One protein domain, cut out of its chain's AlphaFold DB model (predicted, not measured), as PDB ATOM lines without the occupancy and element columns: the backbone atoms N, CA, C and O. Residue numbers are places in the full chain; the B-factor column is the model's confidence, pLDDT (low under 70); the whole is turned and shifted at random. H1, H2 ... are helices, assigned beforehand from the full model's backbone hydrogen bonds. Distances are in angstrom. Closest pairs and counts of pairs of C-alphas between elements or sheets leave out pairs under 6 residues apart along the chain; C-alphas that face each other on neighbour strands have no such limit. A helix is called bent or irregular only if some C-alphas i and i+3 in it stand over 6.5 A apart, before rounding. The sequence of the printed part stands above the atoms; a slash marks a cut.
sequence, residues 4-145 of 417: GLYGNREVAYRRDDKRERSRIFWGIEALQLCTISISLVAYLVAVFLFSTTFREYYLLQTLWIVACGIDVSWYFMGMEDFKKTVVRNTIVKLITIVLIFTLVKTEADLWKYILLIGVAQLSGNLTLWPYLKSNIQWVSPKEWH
ATOM      1  N   GLY A   4     121.225 165.984 128.772       87.44
ATOM      2  CA  GLY A   4     121.793 164.712 129.230       87.44
ATOM      3  C   GLY A   4     120.823 163.889 130.089       87.44
ATOM      4  O   GLY A   4     120.677 162.689 129.875       87.44
ATOM      5  N   LEU A   5     120.103 164.536 131.014       86.69
ATOM      6  CA  LEU A   5     119.077 163.882 131.837       86.69
ATOM      7  C   LEU A   5     117.841 163.511 131.009       86.69
ATOM      8  O   LEU A   5     117.322 162.403 131.139       86.69
ATOM      9  N   TYR A   6     117.389 164.424 130.146       92.69
ATOM     10  CA  TYR A   6     116.208 164.221 129.309       92.69
ATOM     11  C   TYR A   6     116.421 163.066 128.329       92.69
ATOM     12  O   TYR A   6     115.647 162.114 128.312       92.69
ATOM     13  N   GLY A   7     117.513 163.109 127.569       92.81
ATOM     14  CA  GLY A   7     117.867 162.094 126.587       92.81
ATOM     15  C   GLY A   7     118.096 160.724 127.207       92.81
ATOM     16  O   GLY A   7     117.593 159.741 126.670       92.81
ATOM     17  N   ASN A   8     118.769 160.646 128.361       92.75
ATOM     18  CA  ASN A   8     118.924 159.387 129.099       92.75
ATOM     19  C   ASN A   8     117.550 158.759 129.414       92.75
ATOM     20  O   ASN A   8     117.298 157.605 129.066       92.75
ATOM     21  N   ARG A   9     116.624 159.548 129.974       92.81
ATOM     22  CA  ARG A   9     115.277 159.082 130.330       92.81
ATOM     23  C   ARG A   9     114.442 158.662 129.116       92.81
ATOM     24  O   ARG A   9     113.840 157.593 129.142       92.81
ATOM     25  N   GLU A  10     114.402 159.471 128.058       94.19
ATOM     26  CA  GLU A  10     113.590 159.168 126.867       94.19
ATOM     27  C   GLU A  10     114.114 157.943 126.102       94.19
ATOM     28  O   GLU A  10     113.330 157.122 125.623       94.19
ATOM     29  N   VAL A  11     115.441 157.773 126.032       94.69
ATOM     30  CA  VAL A  11     116.051 156.558 125.476       94.69
ATOM     31  C   VAL A  11     115.680 155.338 126.316       94.69
ATOM     32  O   VAL A  11     115.318 154.308 125.746       94.69
ATOM     33  N   ALA A  12     115.707 155.454 127.647       92.38
ATOM     34  CA  ALA A  12     115.322 154.371 128.547       92.38
ATOM     35  C   ALA A  12     113.833 153.991 128.424       92.38
ATOM     36  O   ALA A  12     113.506 152.806 128.428       92.38
ATOM     37  N   TYR A  13     112.931 154.962 128.243       92.38
ATOM     38  CA  TYR A  13     111.499 154.706 128.013       92.38
ATOM     39  C   TYR A  13     111.212 153.924 126.728       92.38
ATOM     40  O   TYR A  13     110.244 153.168 126.663       92.38
ATOM     41  N   ARG A  14     112.033 154.107 125.688       93.25
ATOM     42  CA  ARG A  14     111.878 153.455 124.376       93.25
ATOM     43  C   ARG A  14     112.984 152.439 124.098       93.25
ATOM     44  O   ARG A  14     113.281 152.156 122.940       93.25
ATOM     45  N   ARG A  15     113.594 151.879 125.148       89.00
ATOM     46  CA  ARG A  15     114.789 151.027 125.047       89.00
ATOM     47  C   ARG A  15     114.615 149.859 124.076       89.00
ATOM     48  O   ARG A  15     115.536 149.584 123.307       89.00
ATOM     49  N   ASP A  16     113.447 149.221 124.093       89.38
ATOM     50  CA  ASP A  16     113.167 148.001 123.325       89.38
ATOM     51  C   ASP A  16     112.793 148.277 121.850       89.38
ATOM     52  O   ASP A  16     112.910 147.384 121.012       89.38
ATOM     53  N   ASP A  17     112.412 149.512 121.493       92.44
ATOM     54  CA  ASP A  17     112.061 149.897 120.118       92.44
ATOM     55  C   ASP A  17     113.217 150.648 119.444       92.44
ATOM     56  O   ASP A  17     113.417 151.853 119.624       92.44
ATOM     57  N   LYS A  18     113.979 149.934 118.606       92.44
ATOM     58  CA  LYS A  18     115.138 150.505 117.901       92.44
ATOM     59  C   LYS A  18     114.762 151.685 116.999       92.44
ATOM     60  O   LYS A  18     115.595 152.574 116.814       92.44
ATOM     61  N   ARG A  19     113.572 151.707 116.384       93.19
ATOM     62  CA  ARG A  19     113.168 152.780 115.453       93.19
ATOM     63  C   ARG A  19     112.804 154.032 116.214       93.19
ATOM     64  O   ARG A  19     113.385 155.081 115.939       93.19
ATOM     65  N   GLU A  20     111.929 153.902 117.200       92.94
ATOM     66  CA  GLU A  20     111.492 155.048 117.990       92.94
ATOM     67  C   GLU A  20     112.653 155.635 118.802       92.94
ATOM     68  O   GLU A  20     112.869 156.846 118.791       92.94
ATOM     69  N   ARG A  21     113.504 154.786 119.393       94.62
ATOM     70  CA  ARG A  21     114.740 155.226 120.055       94.62
ATOM     71  C   ARG A  21     115.671 155.995 119.116       94.62
ATOM     72  O   ARG A  21     116.270 156.984 119.527       94.62
ATOM     73  N   SER A  22     115.815 155.555 117.864       95.00
ATOM     74  CA  SER A  22     116.674 156.244 116.887       95.00
ATOM     75  C   SER A  22     116.086 157.586 116.457       95.00
ATOM     76  O   SER A  22     116.823 158.555 116.309       95.00
ATOM     77  N   ARG A  23     114.760 157.667 116.306       95.19
ATOM     78  CA  ARG A  23     114.055 158.922 116.029       95.19
ATOM     79  C   ARG A  23     114.264 159.939 117.154       95.19
ATOM     80  O   ARG A  23     114.629 161.076 116.869       95.19
ATOM     81  N   ILE A  24     114.083 159.516 118.408       94.75
ATOM     82  CA  ILE A  24     114.333 160.346 119.596       94.75
ATOM     83  C   ILE A  24     115.800 160.774 119.646       94.75
ATOM     84  O   ILE A  24     116.077 161.948 119.869       94.75
ATOM     85  N   PHE A  25     116.734 159.851 119.392       96.12
ATOM     86  CA  PHE A  25     118.162 160.163 119.371       96.12
ATOM     87  C   PHE A  25     118.477 161.310 118.404       96.12
ATOM     88  O   PHE A  25     119.029 162.320 118.825       96.12
ATOM     89  N   TRP A  26     118.063 161.195 117.139       95.62
ATOM     90  CA  TRP A  26     118.324 162.232 116.137       95.62
ATOM     91  C   TRP A  26     117.592 163.550 116.426       95.62
ATOM     92  O   TRP A  26     118.140 164.619 116.167       95.62
ATOM     93  N   GLY A  27     116.384 163.497 116.998       95.56
ATOM     94  CA  GLY A  27     115.653 164.686 117.442       95.56
ATOM     95  C   GLY A  27     116.373 165.453 118.553       95.56
ATOM     96  O   GLY A  27     116.492 166.678 118.485       95.56
ATOM     97  N   ILE A  28     116.882 164.739 119.559       95.75
ATOM     98  CA  ILE A  28     117.621 165.326 120.684       95.75
ATOM     99  C   ILE A  28     119.007 165.802 120.244       95.75
ATOM    100  O   ILE A  28     119.392 166.916 120.590       95.75
ATOM    101  N   GLU A  29     119.723 165.020 119.436       95.38
ATOM    102  CA  GLU A  29     121.043 165.392 118.915       95.38
ATOM    103  C   GLU A  29     120.963 166.646 118.034       95.38
ATOM    104  O   GLU A  29     121.741 167.583 118.198       95.38
ATOM    105  N   ALA A  30     119.960 166.740 117.153       94.94
ATOM    106  CA  ALA A  30     119.740 167.945 116.355       94.94
ATOM    107  C   ALA A  30     119.439 169.171 117.235       94.94
ATOM    108  O   ALA A  30     119.944 170.265 116.976       94.94
ATOM    109  N   LEU A  31     118.656 169.002 118.305       94.88
ATOM    110  CA  LEU A  31     118.418 170.066 119.279       94.88
ATOM    111  C   LEU A  31     119.711 170.479 120.006       94.88
ATOM    112  O   LEU A  31     119.969 171.674 120.186       94.88
ATOM    113  N   GLN A  32     120.525 169.506 120.416       94.88
ATOM    114  CA  GLN A  32     121.813 169.711 121.077       94.88
ATOM    115  C   GLN A  32     122.766 170.498 120.174       94.88
ATOM    116  O   GLN A  32     123.267 171.543 120.590       94.88
ATOM    117  N   LEU A  33     122.912 170.098 118.910       94.31
ATOM    118  CA  LEU A  33     123.729 170.803 117.922       94.31
ATOM    119  C   LEU A  33     123.241 172.235 117.673       94.31
ATOM    120  O   LEU A  33     124.056 173.159 117.670       94.31
ATOM    121  N   CYS A  34     121.931 172.463 117.534       94.00
ATOM    122  CA  CYS A  34     121.372 173.810 117.375       94.00
ATOM    123  C   CYS A  34     121.675 174.701 118.590       94.00
ATOM    124  O   CYS A  34     122.181 175.813 118.450       94.00
ATOM    125  N   THR A  35     121.395 174.211 119.799       93.38
ATOM    126  CA  THR A  35     121.576 174.987 121.038       93.38
ATOM    127  C   THR A  35     123.044 175.277 121.337       93.38
ATOM    128  O   THR A  35     123.371 176.361 121.825       93.38
ATOM    129  N   ILE A  36     123.943 174.354 120.995       93.81
ATOM    130  CA  ILE A  36     125.384 174.530 121.167       93.81
ATOM    131  C   ILE A  36     125.969 175.429 120.091       93.81
ATOM    132  O   ILE A  36     126.814 176.254 120.417       93.81
ATOM    133  N   SER A  37     125.457 175.382 118.861       94.88
ATOM    134  CA  SER A  37     125.829 176.347 117.821       94.88
ATOM    135  C   SER A  37     125.470 177.777 118.236       94.88
ATOM    136  O   SER A  37     126.316 178.666 118.165       94.88
ATOM    137  N   ILE A  38     124.257 177.997 118.762       94.62
ATOM    138  CA  ILE A  38     123.835 179.311 119.283       94.62
ATOM    139  C   ILE A  38     124.726 179.739 120.457       94.62
ATOM    140  O   ILE A  38     125.198 180.874 120.497       94.62
ATOM    141  N   SER A  39     124.995 178.822 121.392       93.56
ATOM    142  CA  SER A  39     125.843 179.096 122.560       93.56
ATOM    143  C   SER A  39     127.286 179.417 122.161       93.56
ATOM    144  O   SER A  39     127.890 180.314 122.740       93.56
ATOM    145  N   LEU A  40     127.831 178.724 121.158       94.69
ATOM    146  CA  LEU A  40     129.175 178.946 120.634       94.69
ATOM    147  C   LEU A  40     129.282 180.310 119.954       94.69
ATOM    148  O   LEU A  40     130.233 181.038 120.221       94.69
ATOM    149  N   VAL A  41     128.302 180.690 119.126       95.81
ATOM    150  CA  VAL A  41     128.269 182.020 118.498       95.81
ATOM    151  C   VAL A  41     128.190 183.110 119.563       95.81
ATOM    152  O   VAL A  41     129.001 184.033 119.544       95.81
ATOM    153  N   ALA A  42     127.277 182.984 120.530       94.44
ATOM    154  CA  ALA A  42     127.153 183.942 121.626       94.44
ATOM    155  C   ALA A  42     128.449 184.049 122.452       94.44
ATOM    156  O   ALA A  42     128.885 185.152 122.781       94.44
ATOM    157  N   TYR A  43     129.092 182.913 122.740       94.12
ATOM    158  CA  TYR A  43     130.369 182.862 123.447       94.12
ATOM    159  C   TYR A  43     131.485 183.559 122.667       94.12
ATOM    160  O   TYR A  43     132.175 184.410 123.221       94.12
ATOM    161  N   LEU A  44     131.635 183.258 121.374       93.69
ATOM    162  CA  LEU A  44     132.632 183.904 120.524       93.69
ATOM    163  C   LEU A  44     132.398 185.415 120.469       93.69
ATOM    164  O   LEU A  44     133.327 186.172 120.738       93.69
ATOM    165  N   VAL A  45     131.165 185.862 120.213       93.62
ATOM    166  CA  VAL A  45     130.809 187.292 120.215       93.62
ATOM    167  C   VAL A  45     131.215 187.954 121.533       93.62
ATOM    168  O   VAL A  45     131.875 188.990 121.515       93.62
ATOM    169  N   ALA A  46     130.911 187.336 122.677       91.94
ATOM    170  CA  ALA A  46     131.309 187.865 123.978       91.94
ATOM    171  C   ALA A  46     132.840 187.933 124.151       91.94
ATOM    172  O   ALA A  46     133.364 188.926 124.656       91.94
ATOM    173  N   VAL A  47     133.574 186.913 123.700       91.69
ATOM    174  CA  VAL A  47     135.043 186.890 123.761       91.69
ATOM    175  C   VAL A  47     135.651 188.000 122.903       91.69
ATOM    176  O   VAL A  47     136.521 188.723 123.382       91.69
ATOM    177  N   PHE A  48     135.181 188.185 121.666       90.81
ATOM    178  CA  PHE A  48     135.703 189.221 120.770       90.81
ATOM    179  C   PHE A  48     135.342 190.647 121.221       90.81
ATOM    180  O   PHE A  48     136.125 191.557 120.965       90.81
ATOM    181  N   LEU A  49     134.202 190.844 121.896       89.19
ATOM    182  CA  LEU A  49     133.758 192.165 122.363       89.19
ATOM    183  C   LEU A  49     134.341 192.574 123.723       89.19
ATOM    184  O   LEU A  49     134.642 193.747 123.918       89.19
ATOM    185  N   PHE A  50     134.484 191.637 124.668       85.44
ATOM    186  CA  PHE A  50     134.768 191.971 126.073       85.44
ATOM    187  C   PHE A  50     136.112 191.451 126.597       85.44
ATOM    188  O   PHE A  50     136.585 191.930 127.626       85.44
ATOM    189  N   SER A  51     136.742 190.471 125.941       77.50
ATOM    190  CA  SER A  51     137.965 189.841 126.462       77.50
ATOM    191  C   SER A  51     139.213 190.362 125.755       77.50
ATOM    192  O   SER A  51     139.558 189.894 124.674       77.50
ATOM    193  N   THR A  52     139.925 191.304 126.379       72.44
ATOM    194  CA  THR A  52     141.192 191.845 125.850       72.44
ATOM    195  C   THR A  52     142.419 191.104 126.390       72.44
ATOM    196  O   THR A  52     143.268 190.699 125.603       72.44
ATOM    197  N   THR A  53     142.494 190.839 127.699       79.62
ATOM    198  CA  THR A  53     143.707 190.282 128.339       79.62
ATOM    199  C   THR A  53     143.859 188.759 128.214       79.62
ATOM    200  O   THR A  53     144.964 188.266 128.029       79.62
ATOM    201  N   PHE A  54     142.767 187.988 128.299       84.19
ATOM    202  CA  PHE A  54     142.798 186.508 128.330       84.19
ATOM    203  C   PHE A  54     142.152 185.856 127.099       84.19
ATOM    204  O   PHE A  54     141.691 184.714 127.144       84.19
ATOM    205  N   ARG A  55     142.094 186.594 125.987       88.81
ATOM    206  CA  ARG A  55     141.360 186.200 124.779       88.81
ATOM    207  C   ARG A  55     141.782 184.838 124.232       88.81
ATOM    208  O   ARG A  55     140.919 184.028 123.911       88.81
ATOM    209  N   GLU A  56     143.085 184.573 124.155       87.75
ATOM    210  CA  GLU A  56     143.614 183.306 123.632       87.75
ATOM    211  C   GLU A  56     143.142 182.100 124.455       87.75
ATOM    212  O   GLU A  56     142.704 181.096 123.893       87.75
ATOM    213  N   TYR A  57     143.126 182.217 125.786       91.06
ATOM    214  CA  TYR A  57     142.652 181.151 126.669       91.06
ATOM    215  C   TYR A  57     141.157 180.871 126.496       91.06
ATOM    216  O   TYR A  57     140.752 179.708 126.467       91.06
ATOM    217  N   TYR A  58     140.339 181.912 126.328       91.00
ATOM    218  CA  TYR A  58     138.915 181.739 126.039       91.00
ATOM    219  C   TYR A  58     138.675 181.111 124.661       91.00
ATOM    220  O   TYR A  58     137.819 180.241 124.513       91.00
ATOM    221  N   LEU A  59     139.476 181.462 123.652       92.62
ATOM    222  CA  LEU A  59     139.394 180.807 122.346       92.62
ATOM    223  C   LEU A  59     139.725 179.312 122.436       92.62
ATOM    224  O   LEU A  59     139.031 178.507 121.822       92.62
ATOM    225  N   LEU A  60     140.699 178.903 123.251       93.44
ATOM    226  CA  LEU A  60     140.990 177.481 123.479       93.44
ATOM    227  C   LEU A  60     139.837 176.742 124.180       93.44
ATOM    228  O   LEU A  60     139.565 175.579 123.873       93.44
ATOM    229  N   GLN A  61     139.107 177.415 125.073       92.12
ATOM    230  CA  GLN A  61     137.925 176.850 125.735       92.12
ATOM    231  C   GLN A  61     136.742 176.608 124.784       92.12
ATOM    232  O   GLN A  61     135.830 175.860 125.132       92.12
ATOM    233  N   THR A  62     136.755 177.135 123.556       93.56
ATOM    234  CA  THR A  62     135.720 176.808 122.556       93.56
ATOM    235  C   THR A  62     135.638 175.304 122.276       93.56
ATOM    236  O   THR A  62     134.543 174.782 122.063       93.56
ATOM    237  N   LEU A  63     136.760 174.575 122.384       92.81
ATOM    238  CA  LEU A  63     136.798 173.116 122.247       92.81
ATOM    239  C   LEU A  63     135.910 172.406 123.272       92.81
ATOM    240  O   LEU A  63     135.318 171.380 122.947       92.81
ATOM    241  N   TRP A  64     135.767 172.953 124.483       89.88
ATOM    242  CA  TRP A  64     134.859 172.410 125.496       89.88
ATOM    243  C   TRP A  64     133.393 172.551 125.089       89.88
ATOM    244  O   TRP A  64     132.605 171.621 125.272       89.88
ATOM    245  N   ILE A  65     133.027 173.697 124.510       92.44
ATOM    246  CA  ILE A  65     131.667 173.950 124.022       92.44
ATOM    247  C   ILE A  65     131.347 172.993 122.870       92.44
ATOM    248  O   ILE A  65     130.305 172.340 122.882       92.44
ATOM    249  N   VAL A  66     132.271 172.841 121.917       94.50
ATOM    250  CA  VAL A  66     132.126 171.899 120.795       94.50
ATOM    251  C   VAL A  66     132.055 170.453 121.286       94.50
ATOM    252  O   VAL A  66     131.212 169.689 120.822       94.50
ATOM    253  N   ALA A  67     132.881 170.075 122.264       93.31
ATOM    254  CA  ALA A  67     132.852 168.741 122.849       93.31
ATOM    255  C   ALA A  67     131.492 168.418 123.480       93.31
ATOM    256  O   ALA A  67     130.990 167.311 123.297       93.31
ATOM    257  N   CYS A  68     130.869 169.382 124.166       90.81
ATOM    258  CA  CYS A  68     129.503 169.252 124.674       90.81
ATOM    259  C   CYS A  68     128.493 169.011 123.535       90.81
ATOM    260  O   CYS A  68     127.541 168.260 123.708       90.81
ATOM    261  N   GLY A  69     128.729 169.582 122.346       92.00
ATOM    262  CA  GLY A  69     127.913 169.404 121.134       92.00
ATOM    263  C   GLY A  69     127.837 167.969 120.648       92.00
ATOM    264  O   GLY A  69     126.803 167.545 120.161       92.00
ATOM    265  N   ILE A  70     128.938 167.248 120.820       92.69
ATOM    266  CA  ILE A  70     129.183 165.912 120.274       92.69
ATOM    267  C   ILE A  70     128.960 164.835 121.354       92.69
ATOM    268  O   ILE A  70     129.146 163.640 121.109       92.69
ATOM    269  N   ASP A  71     128.598 165.238 122.577       93.56
ATOM    270  CA  ASP A  71     128.363 164.317 123.683       93.56
ATOM    271  C   ASP A  71     127.090 163.493 123.491       93.56
ATOM    272  O   ASP A  71     125.975 163.979 123.674       93.56
ATOM    273  N   VAL A  72     127.297 162.209 123.212       94.56
ATOM    274  CA  VAL A  72     126.258 161.184 123.068       94.56
ATOM    275  C   VAL A  72     126.256 160.197 124.241       94.56
ATOM    276  O   VAL A  72     125.621 159.142 124.177       94.56
ATOM    277  N   SER A  73     126.976 160.496 125.330       93.38
ATOM    278  CA  SER A  73     127.079 159.615 126.504       93.38
ATOM    279  C   SER A  73     125.717 159.283 127.123       93.38
ATOM    280  O   SER A  73     125.497 158.153 127.566       93.38
ATOM    281  N   TRP A  74     124.776 160.231 127.086       94.12
ATOM    282  CA  TRP A  74     123.407 160.075 127.579       94.12
ATOM    283  C   TRP A  74     122.635 158.947 126.889       94.12
ATOM    284  O   TRP A  74     121.828 158.289 127.542       94.12
ATOM    285  N   TYR A  75     122.921 158.659 125.614       95.56
ATOM    286  CA  TYR A  75     122.304 157.545 124.896       95.56
ATOM    287  C   TYR A  75     122.737 156.198 125.482       95.56
ATOM    288  O   TYR A  75     121.907 155.338 125.770       95.56
ATOM    289  N   PHE A  76     124.045 156.018 125.690       94.06
ATOM    290  CA  PHE A  76     124.588 154.781 126.254       94.06
ATOM    291  C   PHE A  76     124.144 154.587 127.701       94.06
ATOM    292  O   PHE A  76     123.802 153.469 128.078       94.06
ATOM    293  N   MET A  77     124.070 155.669 128.483       91.81
ATOM    294  CA  MET A  77     123.499 155.623 129.832       91.81
ATOM    295  C   MET A  77     122.021 155.202 129.803       91.81
ATOM    296  O   MET A  77     121.653 154.297 130.541       91.81
ATOM    297  N   GLY A  78     121.207 155.748 128.889       92.50
ATOM    298  CA  GLY A  78     119.806 155.337 128.700       92.50
ATOM    299  C   GLY A  78     119.631 153.868 128.299       92.50
ATOM    300  O   GLY A  78     118.637 153.231 128.644       92.50
ATOM    301  N   MET A  79     120.622 153.303 127.608       93.44
ATOM    302  CA  MET A  79     120.686 151.883 127.243       93.44
ATOM    303  C   MET A  79     121.264 150.975 128.342       93.44
ATOM    304  O   MET A  79     121.328 149.760 128.137       93.44
ATOM    305  N   GLU A  80     121.669 151.544 129.482       91.81
ATOM    306  CA  GLU A  80     122.440 150.916 130.569       91.81
ATOM    307  C   GLU A  80     123.825 150.380 130.154       91.81
ATOM    308  O   GLU A  80     124.433 149.567 130.849       91.81
ATOM    309  N   ASP A  81     124.380 150.860 129.040       91.56
ATOM    310  CA  ASP A  81     125.712 150.484 128.554       91.56
ATOM    311  C   ASP A  81     126.789 151.446 129.086       91.56
ATOM    312  O   ASP A  81     127.506 152.129 128.349       91.56
ATOM    313  N   PHE A  82     126.894 151.523 130.416       88.25
ATOM    314  CA  PHE A  82     127.826 152.421 131.111       88.25
ATOM    315  C   PHE A  82     129.292 152.081 130.851       88.25
ATOM    316  O   PHE A  82     130.150 152.966 130.885       88.25
ATOM    317  N   LYS A  83     129.591 150.804 130.579       89.62
ATOM    318  CA  LYS A  83     130.957 150.309 130.379       89.62
ATOM    319  C   LYS A  83     131.661 151.083 129.270       89.62
ATOM    320  O   LYS A  83     132.807 151.489 129.459       89.62
ATOM    321  N   LYS A  84     130.978 151.331 128.146       89.56
ATOM    322  CA  LYS A  84     131.542 152.096 127.025       89.56
ATOM    323  C   LYS A  84     131.931 153.503 127.453       89.56
ATOM    324  O   LYS A  84     133.071 153.895 127.234       89.56
ATOM    325  N   THR A  85     131.032 154.224 128.117       90.06
ATOM    326  CA  THR A  85     131.286 155.594 128.580       90.06
ATOM    327  C   THR A  85     132.415 155.648 129.613       90.06
ATOM    328  O   THR A  85     133.331 156.458 129.481       90.06
ATOM    329  N   VAL A  86     132.391 154.768 130.619       89.00
ATOM    330  CA  VAL A  86     133.350 154.785 131.736       89.00
ATOM    331  C   VAL A  86     134.753 154.382 131.287       89.00
ATOM    332  O   VAL A  86     135.688 155.146 131.504       89.00
ATOM    333  N   VAL A  87     134.920 153.228 130.628       89.75
ATOM    334  CA  VAL A  87     136.244 152.726 130.199       89.75
ATOM    335  C   VAL A  87     136.941 153.752 129.314       89.75
ATOM    336  O   VAL A  87     138.101 154.100 129.526       89.75
ATOM    337  N   ARG A  88     136.198 154.294 128.353       87.31
ATOM    338  CA  ARG A  88     136.681 155.261 127.376       87.31
ATOM    339  C   ARG A  88     137.085 156.589 128.029       87.31
ATOM    340  O   ARG A  88     138.169 157.102 127.754       87.31
ATOM    341  N   ASN A  89     136.251 157.121 128.928       87.88
ATOM    342  CA  ASN A  89     136.571 158.342 129.672       87.88
ATOM    343  C   ASN A  89     137.773 158.152 130.596       87.88
ATOM    344  O   ASN A  89     138.590 159.062 130.710       87.88
ATOM    345  N   THR A  90     137.913 156.981 131.214       90.94
ATOM    346  CA  THR A  90     139.075 156.650 132.042       90.94
ATOM    347  C   THR A  90     140.353 156.600 131.213       90.94
ATOM    348  O   THR A  90     141.324 157.253 131.584       90.94
ATOM    349  N   ILE A  91     140.354 155.908 130.066       92.81
ATOM    350  CA  ILE A  91     141.525 155.833 129.175       92.81
ATOM    351  C   ILE A  91     141.974 157.233 128.763       92.81
ATOM    352  O   ILE A  91     143.148 157.570 128.895       92.81
ATOM    353  N   VAL A  92     141.042 158.075 128.312       92.62
ATOM    354  CA  VAL A  92     141.408 159.419 127.862       92.62
ATOM    355  C   VAL A  92     141.861 160.303 129.009       92.62
ATOM    356  O   VAL A  92     142.879 160.963 128.852       92.62
ATOM    357  N   LYS A  93     141.234 160.239 130.189       90.44
ATOM    358  CA  LYS A  93     141.742 160.945 131.376       90.44
ATOM    359  C   LYS A  93     143.159 160.506 131.755       90.44
ATOM    360  O   LYS A  93     143.978 161.368 132.051       90.44
ATOM    361  N   LEU A  94     143.473 159.208 131.713       94.62
ATOM    362  CA  LEU A  94     144.821 158.704 132.006       94.62
ATOM    363  C   LEU A  94     145.851 159.212 130.989       94.62
ATOM    364  O   LEU A  94     146.901 159.711 131.388       94.62
ATOM    365  N   ILE A  95     145.531 159.160 129.691       95.12
ATOM    366  CA  ILE A  95     146.393 159.711 128.633       95.12
ATOM    367  C   ILE A  95     146.603 161.213 128.850       95.12
ATOM    368  O   ILE A  95     147.733 161.690 128.800       95.12
ATOM    369  N   THR A  96     145.541 161.966 129.145       94.44
ATOM    370  CA  THR A  96     145.625 163.408 129.407       94.44
ATOM    371  C   THR A  96     146.488 163.722 130.619       94.44
ATOM    372  O   THR A  96     147.273 164.659 130.555       94.44
ATOM    373  N   ILE A  97     146.399 162.935 131.695       94.44
ATOM    374  CA  ILE A  97     147.255 163.099 132.876       94.44
ATOM    375  C   ILE A  97     148.730 162.931 132.492       94.44
ATOM    376  O   ILE A  97     149.544 163.795 132.813       94.44
ATOM    377  N   VAL A  98     149.072 161.871 131.753       95.81
ATOM    378  CA  VAL A  98     150.444 161.648 131.266       95.81
ATOM    379  C   VAL A  98     150.907 162.814 130.382       95.81
ATOM    380  O   VAL A  98     152.002 163.344 130.571       95.81
ATOM    381  N   LEU A  99     150.067 163.272 129.450       95.38
ATOM    382  CA  LEU A  99     150.383 164.410 128.582       95.38
ATOM    383  C   LEU A  99     150.587 165.710 129.368       95.38
ATOM    384  O   LEU A  99     151.533 166.437 129.091       95.38
ATOM    385  N   ILE A 100     149.760 165.993 130.376       94.56
ATOM    386  CA  ILE A 100     149.925 167.179 131.227       94.56
ATOM    387  C   ILE A 100     151.273 167.121 131.950       94.56
ATOM    388  O   ILE A 100     152.050 168.065 131.846       94.56
ATOM    389  N   PHE A 101     151.601 166.006 132.609       93.94
ATOM    390  CA  PHE A 101     152.866 165.888 133.340       93.94
ATOM    391  C   PHE A 101     154.101 165.938 132.436       93.94
ATOM    392  O   PHE A 101     155.165 166.368 132.882       93.94
ATOM    393  N   THR A 102     153.994 165.504 131.181       94.88
ATOM    394  CA  THR A 102     155.110 165.535 130.221       94.88
ATOM    395  C   THR A 102     155.261 166.886 129.515       94.88
ATOM    396  O   THR A 102     156.395 167.306 129.296       94.88
ATOM    397  N   LEU A 103     154.163 167.587 129.203       94.75
ATOM    398  CA  LEU A 103     154.162 168.777 128.337       94.75
ATOM    399  C   LEU A 103     153.995 170.117 129.070       94.75
ATOM    400  O   LEU A 103     154.387 171.148 128.518       94.75
ATOM    401  N   VAL A 104     153.401 170.124 130.268       95.38
ATOM    402  CA  VAL A 104     153.148 171.335 131.067       95.38
ATOM    403  C   VAL A 104     154.193 171.401 132.173       95.38
ATOM    404  O   VAL A 104     154.161 170.607 133.114       95.38
ATOM    405  N   LYS A 105     155.158 172.314 132.038       93.56
ATOM    406  CA  LYS A 105     156.310 172.417 132.947       93.56
ATOM    407  C   LYS A 105     156.400 173.762 133.652       93.56
ATOM    408  O   LYS A 105     156.952 173.823 134.745       93.56
ATOM    409  N   THR A 106     155.873 174.819 133.044       93.88
ATOM    410  CA  THR A 106     155.976 176.187 133.563       93.88
ATOM    411  C   THR A 106     154.628 176.906 133.524       93.88
ATOM    412  O   THR A 106     153.704 176.469 132.843       93.88
ATOM    413  N   GLU A 107     154.506 178.035 134.224       86.25
ATOM    414  CA  GLU A 107     153.280 178.854 134.227       86.25
ATOM    415  C   GLU A 107     152.907 179.374 132.827       86.25
ATOM    416  O   GLU A 107     151.727 179.517 132.506       86.25
ATOM    417  N   ALA A 108     153.899 179.561 131.948       90.50
ATOM    418  CA  ALA A 108     153.690 179.937 130.550       90.50
ATOM    419  C   ALA A 108     152.998 178.834 129.720       90.50
ATOM    420  O   ALA A 108     152.448 179.111 128.654       90.50
ATOM    421  N   ASP A 109     152.970 177.588 130.207       91.88
ATOM    422  CA  ASP A 109     152.332 176.448 129.538       91.88
ATOM    423  C   ASP A 109     150.823 176.341 129.815       91.88
ATOM    424  O   ASP A 109     150.190 175.349 129.438       91.88
ATOM    425  N   LEU A 110     150.212 177.350 130.445       91.19
ATOM    426  CA  LEU A 110     148.782 177.354 130.763       91.19
ATOM    427  C   LEU A 110     147.901 177.086 129.531       91.19
ATOM    428  O   LEU A 110     146.910 176.357 129.612       91.19
ATOM    429  N   TRP A 111     148.280 177.615 128.367       93.12
ATOM    430  CA  TRP A 111     147.553 177.375 127.120       93.12
ATOM    431  C   TRP A 111     147.595 175.893 126.708       93.12
ATOM    432  O   TRP A 111     146.575 175.360 126.268       93.12
ATOM    433  N   LYS A 112     148.728 175.197 126.911       94.19
ATOM    434  CA  LYS A 112     148.861 173.754 126.635       94.19
ATOM    435  C   LYS A 112     147.937 172.961 127.538       94.19
ATOM    436  O   LYS A 112     147.256 172.057 127.069       94.19
ATOM    437  N   TYR A 113     147.884 173.319 128.818       93.75
ATOM    438  CA  TYR A 113     146.984 172.689 129.777       93.75
ATOM    439  C   TYR A 113     145.516 172.825 129.343       93.75
ATOM    440  O   TYR A 113     144.807 171.822 129.245       93.75
ATOM    441  N   ILE A 114     145.071 174.042 129.006       93.50
ATOM    442  CA  ILE A 114     143.689 174.297 128.563       93.50
ATOM    443  C   ILE A 114     143.381 173.527 127.271       93.50
ATOM    444  O   ILE A 114     142.338 172.874 127.176       93.50
ATOM    445  N   LEU A 115     144.302 173.553 126.303       94.38
ATOM    446  CA  LEU A 115     144.172 172.827 125.043       94.38
ATOM    447  C   LEU A 115     144.074 171.313 125.268       94.38
ATOM    448  O   LEU A 115     143.175 170.679 124.721       94.38
ATOM    449  N   LEU A 116     144.954 170.731 126.089       95.00
ATOM    450  CA  LEU A 116     144.972 169.295 126.380       95.00
ATOM    451  C   LEU A 116     143.651 168.829 126.986       95.00
ATOM    452  O   LEU A 116     143.123 167.802 126.567       95.00
ATOM    453  N   ILE A 117     143.086 169.591 127.924       93.19
ATOM    454  CA  ILE A 117     141.787 169.260 128.515       93.19
ATOM    455  C   ILE A 117     140.668 169.375 127.471       93.19
ATOM    456  O   ILE A 117     139.824 168.483 127.388       93.19
ATOM    457  N   GLY A 118     140.662 170.429 126.650       93.62
ATOM    458  CA  GLY A 118     139.669 170.595 125.582       93.62
ATOM    459  C   GLY A 118     139.716 169.462 124.552       93.62
ATOM    460  O   GLY A 118     138.692 168.855 124.242       93.62
ATOM    461  N   VAL A 119     140.912 169.109 124.073       94.00
ATOM    462  CA  VAL A 119     141.130 167.998 123.134       94.00
ATOM    463  C   VAL A 119     140.759 166.659 123.767       94.00
ATOM    464  O   VAL A 119     140.123 165.829 123.116       94.00
ATOM    465  N   ALA A 120     141.095 166.439 125.037       93.00
ATOM    466  CA  ALA A 120     140.704 165.242 125.776       93.00
ATOM    467  C   ALA A 120     139.182 165.099 125.884       93.00
ATOM    468  O   ALA A 120     138.647 164.008 125.692       93.00
ATOM    469  N   GLN A 121     138.471 166.198 126.140       92.56
ATOM    470  CA  GLN A 121     137.012 166.207 126.228       92.56
ATOM    471  C   GLN A 121     136.331 166.080 124.855       92.56
ATOM    472  O   GLN A 121     135.241 165.519 124.763       92.56
ATOM    473  N   LEU A 122     136.964 166.552 123.779       93.75
ATOM    474  CA  LEU A 122     136.447 166.432 122.412       93.75
ATOM    475  C   LEU A 122     136.684 165.039 121.818       93.75
ATOM    476  O   LEU A 122     135.729 164.351 121.453       93.75
ATOM    477  N   SER A 123     137.947 164.591 121.778       91.56
ATOM    478  CA  SER A 123     138.302 163.195 121.458       91.56
ATOM    479  C   SER A 123     137.506 162.247 122.348       91.56
ATOM    480  O   SER A 123     137.026 161.199 121.914       91.56
ATOM    481  N   GLY A 124     137.324 162.708 123.589       90.75
ATOM    482  CA  GLY A 124     136.226 162.458 124.501       90.75
ATOM    483  C   GLY A 124     135.018 161.742 123.922       90.75
ATOM    484  O   GLY A 124     134.865 160.523 123.793       90.75
ATOM    485  N   ASN A 125     134.157 162.632 123.512       92.38
ATOM    486  CA  ASN A 125     132.826 162.334 123.090       92.38
ATOM    487  C   ASN A 125     132.835 161.735 121.678       92.38
ATOM    488  O   ASN A 125     132.055 160.828 121.400       92.38
ATOM    489  N   LEU A 126     133.798 162.114 120.826       92.44
ATOM    490  CA  LEU A 126     133.937 161.586 119.462       92.44
ATOM    491  C   LEU A 126     134.092 160.065 119.407       92.44
ATOM    492  O   LEU A 126     133.461 159.402 118.588       92.44
ATOM    493  N   THR A 127     134.893 159.473 120.292       91.94
ATOM    494  CA  THR A 127     135.094 158.009 120.281       91.94
ATOM    495  C   THR A 127     133.849 157.198 120.673       91.94
ATOM    496  O   THR A 127     133.852 155.982 120.489       91.94
ATOM    497  N   LEU A 128     132.777 157.827 121.179       91.44
ATOM    498  CA  LEU A 128     131.500 157.151 121.435       91.44
ATOM    499  C   LEU A 128     130.667 156.955 120.156       91.44
ATOM    500  O   LEU A 128     129.885 156.009 120.067       91.44
ATOM    501  N   TRP A 129     130.874 157.786 119.133       93.75
ATOM    502  CA  TRP A 129     130.103 157.755 117.887       93.75
ATOM    503  C   TRP A 129     130.217 156.449 117.089       93.75
ATOM    504  O   TRP A 129     129.191 155.955 116.616       93.75
ATOM    505  N   PRO A 130     131.397 155.813 116.949       92.06
ATOM    506  CA  PRO A 130     131.498 154.510 116.294       92.06
ATOM    507  C   PRO A 130     130.595 153.444 116.929       92.06
ATOM    508  O   PRO A 130     129.999 152.642 116.212       92.06
ATOM    509  N   TYR A 131     130.426 153.470 118.257       90.62
ATOM    510  CA  TYR A 131     129.566 152.523 118.972       90.62
ATOM    511  C   TYR A 131     128.073 152.764 118.732       90.62
ATOM    512  O   TYR A 131     127.272 151.852 118.950       90.62
ATOM    513  N   LEU A 132     127.678 153.954 118.269       90.94
ATOM    514  CA  LEU A 132     126.290 154.239 117.920       90.94
ATOM    515  C   LEU A 132     125.863 153.499 116.651       90.94
ATOM    516  O   LEU A 132     124.730 153.035 116.594       90.94
ATOM    517  N   LYS A 133     126.757 153.298 115.673       86.12
ATOM    518  CA  LYS A 133     126.413 152.706 114.361       86.12
ATOM    519  C   LYS A 133     125.674 151.364 114.447       86.12
ATOM    520  O   LYS A 133     124.840 151.072 113.601       86.12
ATOM    521  N   SER A 134     125.964 150.549 115.462       84.31
ATOM    522  CA  SER A 134     125.273 149.269 115.693       84.31
ATOM    523  C   SER A 134     123.915 149.429 116.399       84.31
ATOM    524  O   SER A 134     122.995 148.632 116.190       84.31
ATOM    525  N   ASN A 135     123.764 150.483 117.203       86.69
ATOM    526  CA  ASN A 135     122.644 150.690 118.117       86.69
ATOM    527  C   ASN A 135     121.534 151.576 117.541       86.69
ATOM    528  O   ASN A 135     120.364 151.348 117.843       86.69
ATOM    529  N   ILE A 136     121.849 152.542 116.686       90.75
ATOM    530  CA  ILE A 136     120.855 153.391 116.017       90.75
ATOM    531  C   ILE A 136     120.663 152.978 114.560       90.75
ATOM    532  O   ILE A 136     121.552 152.417 113.928       90.75
ATOM    533  N   GLN A 137     119.472 153.246 114.037       91.81
ATOM    534  CA  GLN A 137     119.188 153.205 112.608       91.81
ATOM    535  C   GLN A 137     118.978 154.620 112.078       91.81
ATOM    536  O   GLN A 137     118.630 155.539 112.825       91.81
ATOM    537  N   TRP A 138     119.209 154.808 110.784       89.50
ATOM    538  CA  TRP A 138     118.924 156.085 110.150       89.50
ATOM    539  C   TRP A 138     117.411 156.315 110.085       89.50
ATOM    540  O   TRP A 138     116.655 155.417 109.715       89.50
ATOM    541  N   VAL A 139     116.978 157.520 110.448       90.75
ATOM    542  CA  VAL A 139     115.580 157.960 110.385       90.75
ATOM    543  C   VAL A 139     115.538 159.260 109.591       90.75
ATOM    544  O   VAL A 139     116.426 160.098 109.738       90.75
ATOM    545  N   SER A 140     114.520 159.434 108.746       91.00
ATOM    546  CA  SER A 140     114.376 160.626 107.904       91.00
ATOM    547  C   SER A 140     114.387 161.919 108.739       91.00
ATOM    548  O   SER A 140     113.657 161.985 109.731       91.00
ATOM    549  N   PRO A 141     115.119 162.978 108.328       88.69
ATOM    550  CA  PRO A 141     115.146 164.265 109.033       88.69
ATOM    551  C   PRO A 141     113.771 164.894 109.279       88.69
ATOM    552  O   PRO A 141     113.580 165.629 110.246       88.69
ATOM    553  N   LYS A 142     112.780 164.566 108.438       88.69
ATOM    554  CA  LYS A 142     111.393 165.025 108.604       88.69
ATOM    555  C   LYS A 142     110.739 164.503 109.890       88.69
ATOM    556  O   LYS A 142     109.827 165.143 110.400       88.69
ATOM    557  N   GLU A 143     111.200 163.368 110.418       89.12
ATOM    558  CA  GLU A 143     110.634 162.715 111.606       89.12
ATOM    559  C   GLU A 143     111.314 163.145 112.919       89.12
ATOM    560  O   GLU A 143     110.808 162.805 113.991       89.12
ATOM    561  N   TRP A 144     112.434 163.880 112.862       89.50
ATOM    562  CA  TRP A 144     113.250 164.214 114.040       89.50
ATOM    563  C   TRP A 144     112.549 165.175 115.008       89.50
ATOM    564  O   TRP A 144     112.700 165.049 116.215       89.50
ATOM    565  N   HIS A 145     111.780 166.138 114.486       92.06
ATOM    566  CA  HIS A 145     111.045 167.158 115.255       92.06
ATOM    567  C   HIS A 145     111.792 167.717 116.497       92.06
ATOM    568  O   HIS A 145     111.238 167.692 117.601       92.06
TER     569      HIS A 145
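What this domain is: This is residues 4 to 145 of the 417 residues of the protein "Polysaccharide biosynthesis protein" of Limosilactobacillus fermentum (UniProt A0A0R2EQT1). Four long helices lie side by side in a single flat row, in the order H2, H3, H6, H5, and run mostly along the longest axis. At one end of this slab the short helices gather: H1 and H4 on one side of it, H7 on the other, and after H7 residues 136 to 145 fold back toward the first half of H2; at the far end residues 49 to 54 stick out. The printed part has 142 residues with seven named helices, H1 to H7 in order along the chain, and no named strand; the class is all helix. It is only just loose, close to compact, with a radius of gyration of the C-alphas of 17.6 A, and spans 53 by 36 by 21 A.

Where its parts are: Find C-alpha 4 at (121.793, 164.712, 129.230); from there H1 runs through residues 4 to 13. Next comes H2, residues 18 to 50, the longest helix, which covers 46.6 A and ends at C-alpha 50, (134.768, 191.971, 126.073). H3, residues 55 to 69, is 21.8 A long, and the short H4 holds residues 73 to 78. H5, residues 82 to 103, measures 31.1 A, and H6, residues 107 to 126, measures 29.8 A. H6 is irregular: C-alphas 108 and 111 are 7.5 A apart. H7, residues 129 to 135, ends at C-alpha 135, (122.644, 150.690, 118.117).

How they stand to each other: Begin with H1, which touches residues 21 to 28 of H2 alone; the closest C-alphas, of Val 11 and Arg 21, are 5.7 A apart, and the two form a helical hairpin. H2 and H3 form the next hairpin, at a shallow tilt of 11 degrees, opposite ways, closest at the C-alphas of Leu 33 and Gly 69, 5.5 A. H3 touches H6 at a shallow tilt of 15 degrees, the same way, closest at the C-alphas of Ala 67 and Leu 122, 4.3 A. H5 and H6 are a hairpin too, closest at the C-alphas of Val 92 and Ala 120, 6.2 A. H4 touches H1, with the C-alphas of Asn 8 and Gly 78 4.2 A apart, and it touches residues 82 to 85 of H5 alone, closest at the C-alphas of Ser 73 and Thr 85, 6.2 A. H7 touches no helix; it is near H4 and meets H6 only through their link. H2 and H5 are apart. Every O i to N i+4 pair is within hydrogen-bond range in H1, H2, H4 and H5; in H3 it is 8 of 11, in H6 14 of 16, and in H7 0 of 3, with 3 of 4 O i to N i+3 pairs within range.

The domain as a whole: Look for the two C-alphas farthest apart at Asp 17 and Thr 106, 52.9 A. The printed part has no cut, and the six links between the helices are tight. The mean pLDDT of the printed part is 91.9, and no printed residue is under 70.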